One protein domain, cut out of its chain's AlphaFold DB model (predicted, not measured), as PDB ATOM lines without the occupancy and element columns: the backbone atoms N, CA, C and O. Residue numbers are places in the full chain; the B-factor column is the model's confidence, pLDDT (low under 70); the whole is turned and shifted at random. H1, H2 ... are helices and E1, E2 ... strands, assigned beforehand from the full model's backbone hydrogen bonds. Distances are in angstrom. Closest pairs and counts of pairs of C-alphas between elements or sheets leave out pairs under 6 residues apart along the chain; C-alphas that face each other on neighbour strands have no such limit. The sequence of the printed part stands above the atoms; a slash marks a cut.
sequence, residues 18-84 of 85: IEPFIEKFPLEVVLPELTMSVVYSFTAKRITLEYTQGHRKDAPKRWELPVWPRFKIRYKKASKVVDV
ATOM      1  N   ILE A  18     -58.759 -21.408 -93.223       84.06
ATOM      2  CA  ILE A  18     -57.491 -21.351 -92.496       84.06
ATOM      3  C   ILE A  18     -57.150 -22.657 -91.772       84.06
ATOM      4  O   ILE A  18     -55.984 -23.044 -91.769       84.06
ATOM      5  N   GLU A  19     -58.131 -23.382 -91.238       85.00
ATOM      6  CA  GLU A  19     -57.945 -24.682 -90.579       85.00
ATOM      7  C   GLU A  19     -57.167 -25.690 -91.447       85.00
ATOM      8  O   GLU A  19     -56.094 -26.131 -91.022       85.00
ATOM      9  N   PRO A  20     -57.575 -25.996 -92.700       85.38
ATOM     10  CA  PRO A  20     -56.838 -26.943 -93.542       85.38
ATOM     11  C   PRO A  20     -55.448 -26.433 -93.950       85.38
ATOM     12  O   PRO A  20     -54.594 -27.217 -94.383       85.38
ATOM     13  N   PHE A  21     -55.209 -25.121 -93.858       83.50
ATOM     14  CA  PHE A  21     -53.888 -24.538 -94.053       83.50
ATOM     15  C   PHE A  21     -53.009 -24.751 -92.818       83.50
ATOM     16  O   PHE A  21     -51.886 -25.228 -92.969       83.50
ATOM     17  N   ILE A  22     -53.518 -24.470 -91.616       81.75
ATOM     18  CA  ILE A  22     -52.805 -24.656 -90.342       81.75
ATOM     19  C   ILE A  22     -52.423 -26.126 -90.141       81.75
ATOM     20  O   ILE A  22     -51.292 -26.410 -89.748       81.75
ATOM     21  N   GLU A  23     -53.308 -27.065 -90.486       82.12
ATOM     22  CA  GLU A  23     -53.016 -28.503 -90.408       82.12
ATOM     23  C   GLU A  23     -51.815 -28.917 -91.273       82.12
ATOM     24  O   GLU A  23     -51.026 -29.785 -90.895       82.12
ATOM     25  N   LYS A  24     -51.654 -28.297 -92.446       81.38
ATOM     26  CA  LYS A  24     -50.566 -28.609 -93.392       81.38
ATOM     27  C   LYS A  24     -49.299 -27.802 -93.128       81.38
ATOM     28  O   LYS A  24     -48.195 -28.259 -93.441       81.38
ATOM     29  N   PHE A  25     -49.456 -26.596 -92.602       82.81
ATOM     30  CA  PHE A  25     -48.402 -25.614 -92.406       82.81
ATOM     31  C   PHE A  25     -48.400 -25.159 -90.942       82.81
ATOM     32  O   PHE A  25     -48.858 -24.055 -90.639       82.81
ATOM     33  N   PRO A  26     -47.895 -26.008 -90.027       86.38
ATOM     34  CA  PRO A  26     -47.853 -25.672 -88.613       86.38
ATOM     35  C   PRO A  26     -47.000 -24.422 -88.387       86.38
ATOM     36  O   PRO A  26     -45.887 -24.316 -88.896       86.38
ATOM     37  N   LEU A  27     -47.510 -23.483 -87.592       89.25
ATOM     38  CA  LEU A  27     -46.811 -22.233 -87.273       89.25
ATOM     39  C   LEU A  27     -45.733 -22.414 -86.195       89.25
ATOM     40  O   LEU A  27     -44.828 -21.591 -86.078       89.25
ATOM     41  N   GLU A  28     -45.812 -23.500 -85.429       90.69
ATOM     42  CA  GLU A  28     -44.877 -23.840 -84.364       90.69
ATOM     43  C   GLU A  28     -44.525 -25.330 -84.421       90.69
ATOM     44  O   GLU A  28     -45.366 -26.181 -84.714       90.69
ATOM     45  N   VAL A  29     -43.261 -25.648 -84.145       89.69
ATOM     46  CA  VAL A  29     -42.762 -27.013 -83.986       89.69
ATOM     47  C   VAL A  29     -42.148 -27.143 -82.601       89.69
ATOM     48  O   VAL A  29     -41.177 -26.459 -82.267       89.69
ATOM     49  N   VAL A  30     -42.700 -28.061 -81.814       90.06
ATOM     50  CA  VAL A  30     -42.231 -28.383 -80.467       90.06
ATOM     51  C   VAL A  30     -41.531 -29.739 -80.497       90.06
ATOM     52  O   VAL A  30     -42.137 -30.759 -80.811       90.06
ATOM     53  N   LEU A  31     -40.244 -29.739 -80.169       88.44
ATOM     54  CA  LEU A  31     -39.413 -30.923 -79.963       88.44
ATOM     55  C   LEU A  31     -38.950 -30.974 -78.499       88.44
ATOM     56  O   LEU A  31     -38.980 -29.950 -77.808       88.44
ATOM     57  N   PRO A  32     -38.463 -32.130 -78.012       87.12
ATOM     58  CA  PRO A  32     -37.845 -32.207 -76.694       87.12
ATOM     59  C   PRO A  32     -36.706 -31.185 -76.575       87.12
ATOM     60  O   PRO A  32     -35.770 -31.196 -77.381       87.12
ATOM     61  N   GLU A  33     -36.802 -30.294 -75.584       86.69
ATOM     62  CA  GLU A  33     -35.820 -29.232 -75.307       86.69
ATOM     63  C   GLU A  33     -35.626 -28.195 -76.432       86.69
ATOM     64  O   GLU A  33     -34.608 -27.490 -76.456       86.69
ATOM     65  N   LEU A  34     -36.567 -28.089 -77.380       89.44
ATOM     66  CA  LEU A  34     -36.473 -27.160 -78.507       89.44
ATOM     67  C   LEU A  34     -37.856 -26.795 -79.069       89.44
ATOM     68  O   LEU A  34     -38.490 -27.595 -79.748       89.44
ATOM     69  N   THR A  35     -38.275 -25.549 -78.881       91.94
ATOM     70  CA  THR A  35     -39.451 -24.971 -79.543       91.94
ATOM     71  C   THR A  35     -39.006 -23.979 -80.604       91.94
ATOM     72  O   THR A  35     -38.098 -23.169 -80.378       91.94
ATOM     73  N   MET A  36     -39.654 -24.038 -81.762       93.00
ATOM     74  CA  MET A  36     -39.330 -23.207 -82.913       93.00
ATOM     75  C   MET A  36     -40.594 -22.682 -83.578       93.00
ATOM     76  O   MET A  36     -41.544 -23.438 -83.771       93.00
ATOM     77  N   SER A  37     -40.575 -21.427 -84.013       93.69
ATOM     78  CA  SER A  37     -41.589 -20.898 -84.922       93.69
ATOM     79  C   SER A  37     -41.234 -21.229 -86.373       93.69
ATOM     80  O   SER A  37     -40.060 -21.349 -86.742       93.69
ATOM     81  N   VAL A  38     -42.249 -21.405 -87.215       92.69
ATOM     82  CA  VAL A  38     -42.082 -21.757 -88.625       92.69
ATOM     83  C   VAL A  38     -42.421 -20.561 -89.502       92.69
ATOM     84  O   VAL A  38     -43.560 -20.110 -89.575       92.69
ATOM     85  N   VAL A  39     -41.419 -20.063 -90.221       91.50
ATOM     86  CA  VAL A  39     -41.567 -18.963 -91.174       91.50
ATOM     87  C   VAL A  39     -41.553 -19.516 -92.593       91.50
ATOM     88  O   VAL A  39     -40.545 -20.050 -93.075       91.50
ATOM     89  N   TYR A  40     -42.677 -19.357 -93.286       89.81
ATOM     90  CA  TYR A  40     -42.866 -19.825 -94.654       89.81
ATOM     91  C   TYR A  40     -42.516 -18.741 -95.674       89.81
ATOM     92  O   TYR A  40     -43.076 -17.650 -95.680       89.81
ATOM     93  N   SER A  41     -41.616 -19.067 -96.601       90.25
ATOM     94  CA  SER A  41     -41.323 -18.262 -97.786       90.25
ATOM     95  C   SER A  41     -41.713 -19.053 -99.031       90.25
ATOM     96  O   SER A  41     -40.914 -19.801 -99.607       90.25
ATOM     97  N   PHE A  42     -42.972 -18.900 -99.444       85.38
ATOM     98  CA  PHE A  42     -43.523 -19.580-100.619       85.38
ATOM     99  C   PHE A  42     -42.828 -19.151-101.918       85.38
ATOM    100  O   PHE A  42     -42.526 -19.996-102.757       85.38
ATOM    101  N   THR A  43     -42.475 -17.866-102.043       88.88
ATOM    102  CA  THR A  43     -41.755 -17.313-103.204       88.88
ATOM    103  C   THR A  43     -40.386 -17.965-103.404       88.88
ATOM    104  O   THR A  43     -40.037 -18.346-104.519       88.88
ATOM    105  N   ALA A  44     -39.626 -18.169-102.324       89.44
ATOM    106  CA  ALA A  44     -38.304 -18.793-102.369       89.44
ATOM    107  C   ALA A  44     -38.325 -20.321-102.163       89.44
ATOM    108  O   ALA A  44     -37.253 -20.931-102.082       89.44
ATOM    109  N   LYS A  45     -39.514 -20.936-102.036       90.62
ATOM    110  CA  LYS A  45     -39.711 -22.350-101.656       90.62
ATOM    111  C   LYS A  45     -38.846 -22.750-100.456       90.62
ATOM    112  O   LYS A  45     -38.157 -23.777-100.456       90.62
ATOM    113  N   ARG A  46     -38.850 -21.901 -99.427       92.25
ATOM    114  CA  ARG A  46     -38.014 -22.050 -98.235       92.25
ATOM    115  C   ARG A  46     -38.845 -21.970 -96.965       92.25
ATOM    116  O   ARG A  46     -39.762 -21.166 -96.871       92.25
ATOM    117  N   ILE A  47     -38.463 -22.776 -95.989       92.75
ATOM    118  CA  ILE A  47     -39.007 -22.754 -94.636       92.75
ATOM    119  C   ILE A  47     -37.860 -22.425 -93.693       92.75
ATOM    120  O   ILE A  47     -36.784 -23.012 -93.811       92.75
ATOM    121  N   THR A  48     -38.072 -21.473 -92.794       93.25
ATOM    122  CA  THR A  48     -37.099 -21.110 -91.762       93.25
ATOM    123  C   THR A  48     -37.706 -21.406 -90.403       93.25
ATOM    124  O   THR A  48     -38.724 -20.832 -90.048       93.25
ATOM    125  N   LEU A  49     -37.080 -22.313 -89.667       93.00
ATOM    126  CA  LEU A  49     -37.386 -22.606 -88.278       93.00
ATOM    127  C   LEU A  49     -36.603 -21.627 -87.415       93.00
ATOM    128  O   LEU A  49     -35.373 -21.697 -87.385       93.00
ATOM    129  N   GLU A  50     -37.284 -20.702 -86.759       93.44
ATOM    130  CA  GLU A  50     -36.644 -19.777 -85.833       93.44
ATOM    131  C   GLU A  50     -36.719 -20.344 -84.420       93.44
ATOM    132  O   GLU A  50     -37.776 -20.745 -83.949       93.44
ATOM    133  N   TYR A  51     -35.573 -20.418 -83.751       92.69
ATOM    134  CA  TYR A  51     -35.503 -20.819 -82.353       92.69
ATOM    135  C   TYR A  51     -36.302 -19.846 -81.482       92.69
ATOM    136  O   TYR A  51     -36.008 -18.648 -81.480       92.69
ATOM    137  N   THR A  52     -37.229 -20.385 -80.693       90.94
ATOM    138  CA  THR A  52     -38.009 -19.621 -79.713       90.94
ATOM    139  C   THR A  52     -37.495 -19.886 -78.299       90.94
ATOM    140  O   THR A  52     -37.114 -18.956 -77.593       90.94
ATOM    141  N   GLN A  53     -37.438 -21.157 -77.885       87.50
ATOM    142  CA  GLN A  53     -37.071 -21.555 -76.520       87.50
ATOM    143  C   GLN A  53     -36.502 -22.985 -76.472       87.50
ATOM    144  O   GLN A  53     -36.630 -23.751 -77.428       87.50
ATOM    145  N   GLY A  54     -35.870 -23.347 -75.352       86.81
ATOM    146  CA  GLY A  54     -35.357 -24.696 -75.075       86.81
ATOM    147  C   GLY A  54     -33.835 -24.776 -74.906       86.81
ATOM    148  O   GLY A  54     -33.092 -23.893 -75.346       86.81
ATOM    149  N   HIS A  55     -33.341 -25.826 -74.254       80.88
ATOM    150  CA  HIS A  55     -31.926 -25.944 -73.880       80.88
ATOM    151  C   HIS A  55     -31.032 -26.564 -74.965       80.88
ATOM    152  O   HIS A  55     -29.800 -26.569 -74.838       80.88
ATOM    153  N   ARG A  56     -31.612 -27.033 -76.074       80.81
ATOM    154  CA  ARG A  56     -30.865 -27.658 -77.170       80.81
ATOM    155  C   ARG A  56     -29.982 -26.644 -77.912       80.81
ATOM    156  O   ARG A  56     -30.427 -25.594 -78.396       80.81
ATOM    157  N   LYS A  57     -28.682 -26.947 -78.001       73.81
ATOM    158  CA  LYS A  57     -27.699 -26.129 -78.739       73.81
ATOM    159  C   LYS A  57     -27.648 -26.476 -80.224       73.81
ATOM    160  O   LYS A  57     -27.433 -25.578 -81.039       73.81
ATOM    161  N   ASP A  58     -27.873 -27.741 -80.548       80.69
ATOM    162  CA  ASP A  58     -27.796 -28.249 -81.911       80.69
ATOM    163  C   ASP A  58     -29.048 -27.933 -82.725       80.69
ATOM    164  O   ASP A  58     -30.138 -27.729 -82.187       80.69
ATOM    165  N   ALA A  59     -28.877 -27.895 -84.043       81.62
ATOM    166  CA  ALA A  59     -29.992 -27.777 -84.968       81.62
ATOM    167  C   ALA A  59     -30.848 -29.059 -84.954       81.62
ATOM    168  O   ALA A  59     -30.304 -30.153 -84.745       81.62
ATOM    169  N   PRO A  60     -32.166 -28.950 -85.196       85.56
ATOM    170  CA  PRO A  60     -33.015 -30.122 -85.369       85.56
ATOM    171  C   PRO A  60     -32.571 -30.910 -86.606       85.56
ATOM    172  O   PRO A  60     -32.155 -30.326 -87.614       85.56
ATOM    173  N   LYS A  61     -32.664 -32.239 -86.547       86.56
ATOM    174  CA  LYS A  61     -32.429 -33.094 -87.717       86.56
ATOM    175  C   LYS A  61     -33.695 -33.179 -88.569       86.56
ATOM    176  O   LYS A  61     -34.804 -33.079 -88.052       86.56
ATOM    177  N   ARG A  62     -33.551 -33.433 -89.875       84.75
ATOM    178  CA  ARG A  62     -34.694 -33.513 -90.803       84.75
ATOM    179  C   ARG A  62     -35.758 -34.537 -90.400       84.75
ATOM    180  O   ARG A  62     -36.930 -34.283 -90.640       84.75
ATOM    181  N   TRP A  63     -35.363 -35.661 -89.802       85.12
ATOM    182  CA  TRP A  63     -36.291 -36.718 -89.379       85.12
ATOM    183  C   TRP A  63     -37.125 -36.352 -88.143       85.12
ATOM    184  O   TRP A  63     -38.133 -36.998 -87.892       85.12
ATOM    185  N   GLU A  64     -36.727 -35.324 -87.388       84.38
ATOM    186  CA  GLU A  64     -37.488 -34.813 -86.237       84.38
ATOM    187  C   GLU A  64     -38.566 -33.809 -86.670       84.38
ATOM    188  O   GLU A  64     -39.398 -33.405 -85.867       84.38
ATOM    189  N   LEU A  65     -38.539 -33.364 -87.929       86.75
ATOM    190  CA  LEU A  65     -39.382 -32.288 -88.430       86.75
ATOM    191  C   LEU A  65     -40.565 -32.822 -89.249       86.75
ATOM    192  O   LEU A  65     -40.448 -33.868 -89.894       86.75
ATOM    193  N   PRO A  66     -41.671 -32.056 -89.321       83.31
ATOM    194  CA  PRO A  66     -42.738 -32.312 -90.276       83.31
ATOM    195  C   PRO A  66     -42.218 -32.427 -91.712       83.31
ATOM    196  O   PRO A  66     -41.274 -31.751 -92.142       83.31
ATOM    197  N   VAL A  67     -42.867 -33.283 -92.498       84.19
ATOM    198  CA  VAL A  67     -42.506 -33.465 -93.902       84.19
ATOM    199  C   VAL A  67     -43.040 -32.290 -94.715       84.19
ATOM    200  O   VAL A  67     -44.205 -32.261 -95.092       84.19
ATOM    201  N   TRP A  68     -42.162 -31.345 -95.055       86.06
ATOM    202  CA  TRP A  68     -42.470 -30.306 -96.042       86.06
ATOM    203  C   TRP A  68     -41.939 -30.684 -97.432       86.06
ATOM    204  O   TRP A  68     -40.723 -30.596 -97.675       86.06
ATOM    205  N   PRO A  69     -42.809 -31.119 -98.362       79.56
ATOM    206  CA  PRO A  69     -42.394 -31.516 -99.698       79.56
ATOM    207  C   PRO A  69     -41.948 -30.297-100.509       79.56
ATOM    208  O   PRO A  69     -42.603 -29.261-100.501       79.56
ATOM    209  N   ARG A  70     -40.849 -30.427-101.262       84.81
ATOM    210  CA  ARG A  70     -40.315 -29.388-102.175       84.81
ATOM    211  C   ARG A  70     -39.833 -28.084-101.514       84.81
ATOM    212  O   ARG A  70     -39.459 -27.164-102.240       84.81
ATOM    213  N   PHE A  71     -39.767 -28.015-100.183       89.69
ATOM    214  CA  PHE A  71     -39.207 -26.874 -99.456       89.69
ATOM    215  C   PHE A  71     -37.793 -27.153 -98.940       89.69
ATOM    216  O   PHE A  71     -37.507 -28.218 -98.383       89.69
ATOM    217  N   LYS A  72     -36.909 -26.158 -99.078       91.00
ATOM    218  CA  LYS A  72     -35.612 -26.139 -98.384       91.00
ATOM    219  C   LYS A  72     -35.825 -25.662 -96.950       91.00
ATOM    220  O   LYS A  72     -36.374 -24.577 -96.764       91.00
ATOM    221  N   ILE A  73     -35.386 -26.440 -95.964       91.81
ATOM    222  CA  ILE A  73     -35.521 -26.081 -94.547       91.81
ATOM    223  C   ILE A  73     -34.228 -25.441 -94.055       91.81
ATOM    224  O   ILE A  73     -33.133 -25.957 -94.284       91.81
ATOM    225  N   ARG A  74     -34.371 -24.332 -93.340       93.06
ATOM    226  CA  ARG A  74     -33.313 -23.675 -92.581       93.06
ATOM    227  C   ARG A  74     -33.689 -23.617 -91.122       93.06
ATOM    228  O   ARG A  74     -34.863 -23.521 -90.794       93.06
ATOM    229  N   TYR A  75     -32.686 -23.617 -90.272       92.81
ATOM    230  CA  TYR A  75     -32.821 -23.336 -88.859       92.81
ATOM    231  C   TYR A  75     -32.045 -22.064 -88.535       92.81
ATOM    232  O   TYR A  75     -30.892 -21.909 -88.946       92.81
ATOM    233  N   LYS A  76     -32.683 -21.142 -87.822       92.56
ATOM    234  CA  LYS A  76     -32.116 -19.867 -87.401       92.56
ATOM    235  C   LYS A  76     -32.155 -19.781 -85.881       92.56
ATOM    236  O   LYS A  76     -33.217 -19.841 -85.275       92.56
ATOM    237  N   LYS A  77     -30.989 -19.589 -85.270       90.69
ATOM    238  CA  LYS A  77     -30.840 -19.316 -83.838       90.69
ATOM    239  C   LYS A  77     -30.101 -17.999 -83.666       90.69
ATOM    240  O   LYS A  77     -28.916 -17.908 -83.999       90.69
ATOM    241  N   ALA A  78     -30.800 -16.979 -83.168       86.12
ATOM    242  CA  ALA A  78     -30.313 -15.601 -83.152       86.12
ATOM    243  C   ALA A  78     -29.810 -15.175 -84.553       86.12
ATOM    244  O   ALA A  78     -30.587 -15.160 -85.506       86.12
ATOM    245  N   SER A  79     -28.515 -14.878 -84.702       85.75
ATOM    246  CA  SER A  79     -27.904 -14.502 -85.992       85.75
ATOM    247  C   SER A  79     -27.415 -15.692 -86.830       85.75
ATOM    248  O   SER A  79     -27.064 -15.528 -87.996       85.75
ATOM    249  N   LYS A  80     -27.361 -16.900 -86.257       87.88
ATOM    250  CA  LYS A  80     -26.815 -18.082 -86.930       87.88
ATOM    251  C   LYS A  80     -27.904 -18.779 -87.737       87.88
ATOM    252  O   LYS A  80     -28.902 -19.204 -87.164       87.88
ATOM    253  N   VAL A  81     -27.677 -18.952 -89.037       90.62
ATOM    254  CA  VAL A  81     -28.559 -19.708 -89.940       90.62
ATOM    255  C   VAL A  81     -27.823 -20.948 -90.439       90.62
ATOM    256  O   VAL A  81     -26.687 -20.851 -90.897       90.62
ATOM    257  N   VAL A  82     -28.466 -22.109 -90.360       90.12
ATOM    258  CA  VAL A  82     -27.945 -23.388 -90.856       90.12
ATOM    259  C   VAL A  82     -28.989 -24.071 -91.734       90.12
ATOM    260  O   VAL A  82     -30.180 -24.036 -91.435       90.12
ATOM    261  N   ASP A  83     -28.557 -24.682 -92.835       89.38
ATOM    262  CA  ASP A  83     -29.446 -25.500 -93.660       89.38
ATOM    263  C   ASP A  83     -29.664 -26.858 -92.968       89.38
ATOM    264  O   ASP A  83     -28.701 -27.524 -92.578       89.38
ATOM    265  N   VAL A  84     -30.926 -27.271 -92.816       86.00
ATOM    266  CA  VAL A  84     -31.281 -28.572 -92.232       86.00
ATOM    267  C   VAL A  84     -31.255 -29.620 -93.343       86.00
ATOM    268  O   VAL A  84     -32.001 -29.504 -94.320       86.00
TER     269      VAL A  84
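AT A GLANCE: This is residues 18 to 84 of the 85 residues of an uncharacterized protein of Pseudoalteromonas viridis (UniProt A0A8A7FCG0). A single strongly twisted sheet of five strands makes the body, with a long link of residues 54 to 71 passing over one of its faces and a short helix, H1, at one end of the longest axis, where residues 18 to 23 stick out. E2 and E3, the longest strands, lie nearest the middle of the whole. The printed part has 67 residues with one named helix and five named strands, in the order H1 E1 E2 E3 E4 E5; the sheet is mixed, its strands lying side by side in that same order from E1 to E5. By class it is mostly strand. The whole is compact, with a radius of gyration of the C-alphas of 11.5 A and spans of 32 by 23 by 20 A.

HOW THE PARTS SIT: H1, residues 18 to 24, is not on the sheet, and in its backbone 2 of 3 O i to N i+4 pairs are within hydrogen-bond range. A tight link of 3 residues joins it to the edge strand E1, residues 28 to 31. E1 and E2, residues 34 to 41, form an antiparallel hairpin at 146 degrees, with N 29 and O 36 2.8 A apart, within hydrogen-bond range. E2 and E3, residues 46 to 53, form the next hairpin, antiparallel at 151 degrees; N 39 and O 48 are 2.8 A apart and N 48 and O 39 2.9 A. E1, E2 and E3 make a meander, each strand the antiparallel neighbour of the one before. E4, residues 72 to 77, is parallel to E3 at 27 degrees, with N 49 and O 74 2.8 A apart. E4 and the edge strand E5, residues 80 to 83, form a hairpin, antiparallel at 158 degrees, with N 75 and O 82 2.8 A apart. H1 is apart from E2, E3, E4 and E5, and E1 is apart from E4 and E5.

IN THESE COORDINATES: H1 begins at C-alpha 18, (-57.491, -21.351, -92.496), and is 10.1 A long. E1 is 10.0 A long, E2 21.8 A and E3 21.7 A; E3 begins at C-alpha 46, (-38.014, -22.050, -98.235). E4 is 16.8 A long and E5 10.4 A, ending at C-alpha 83, (-29.446, -25.500, -93.660).

THE WHOLE: The two C-alphas farthest apart are those of Ile 18 and Lys 57, 33.2 A. From edge to edge of the sheet the strands' lines turn by 96 degrees. The link from E3 to E4, of 18 residues, is long; the other links are tight. The printed part has no cut. Its mean pLDDT is 87.6, and no printed residue is under 70.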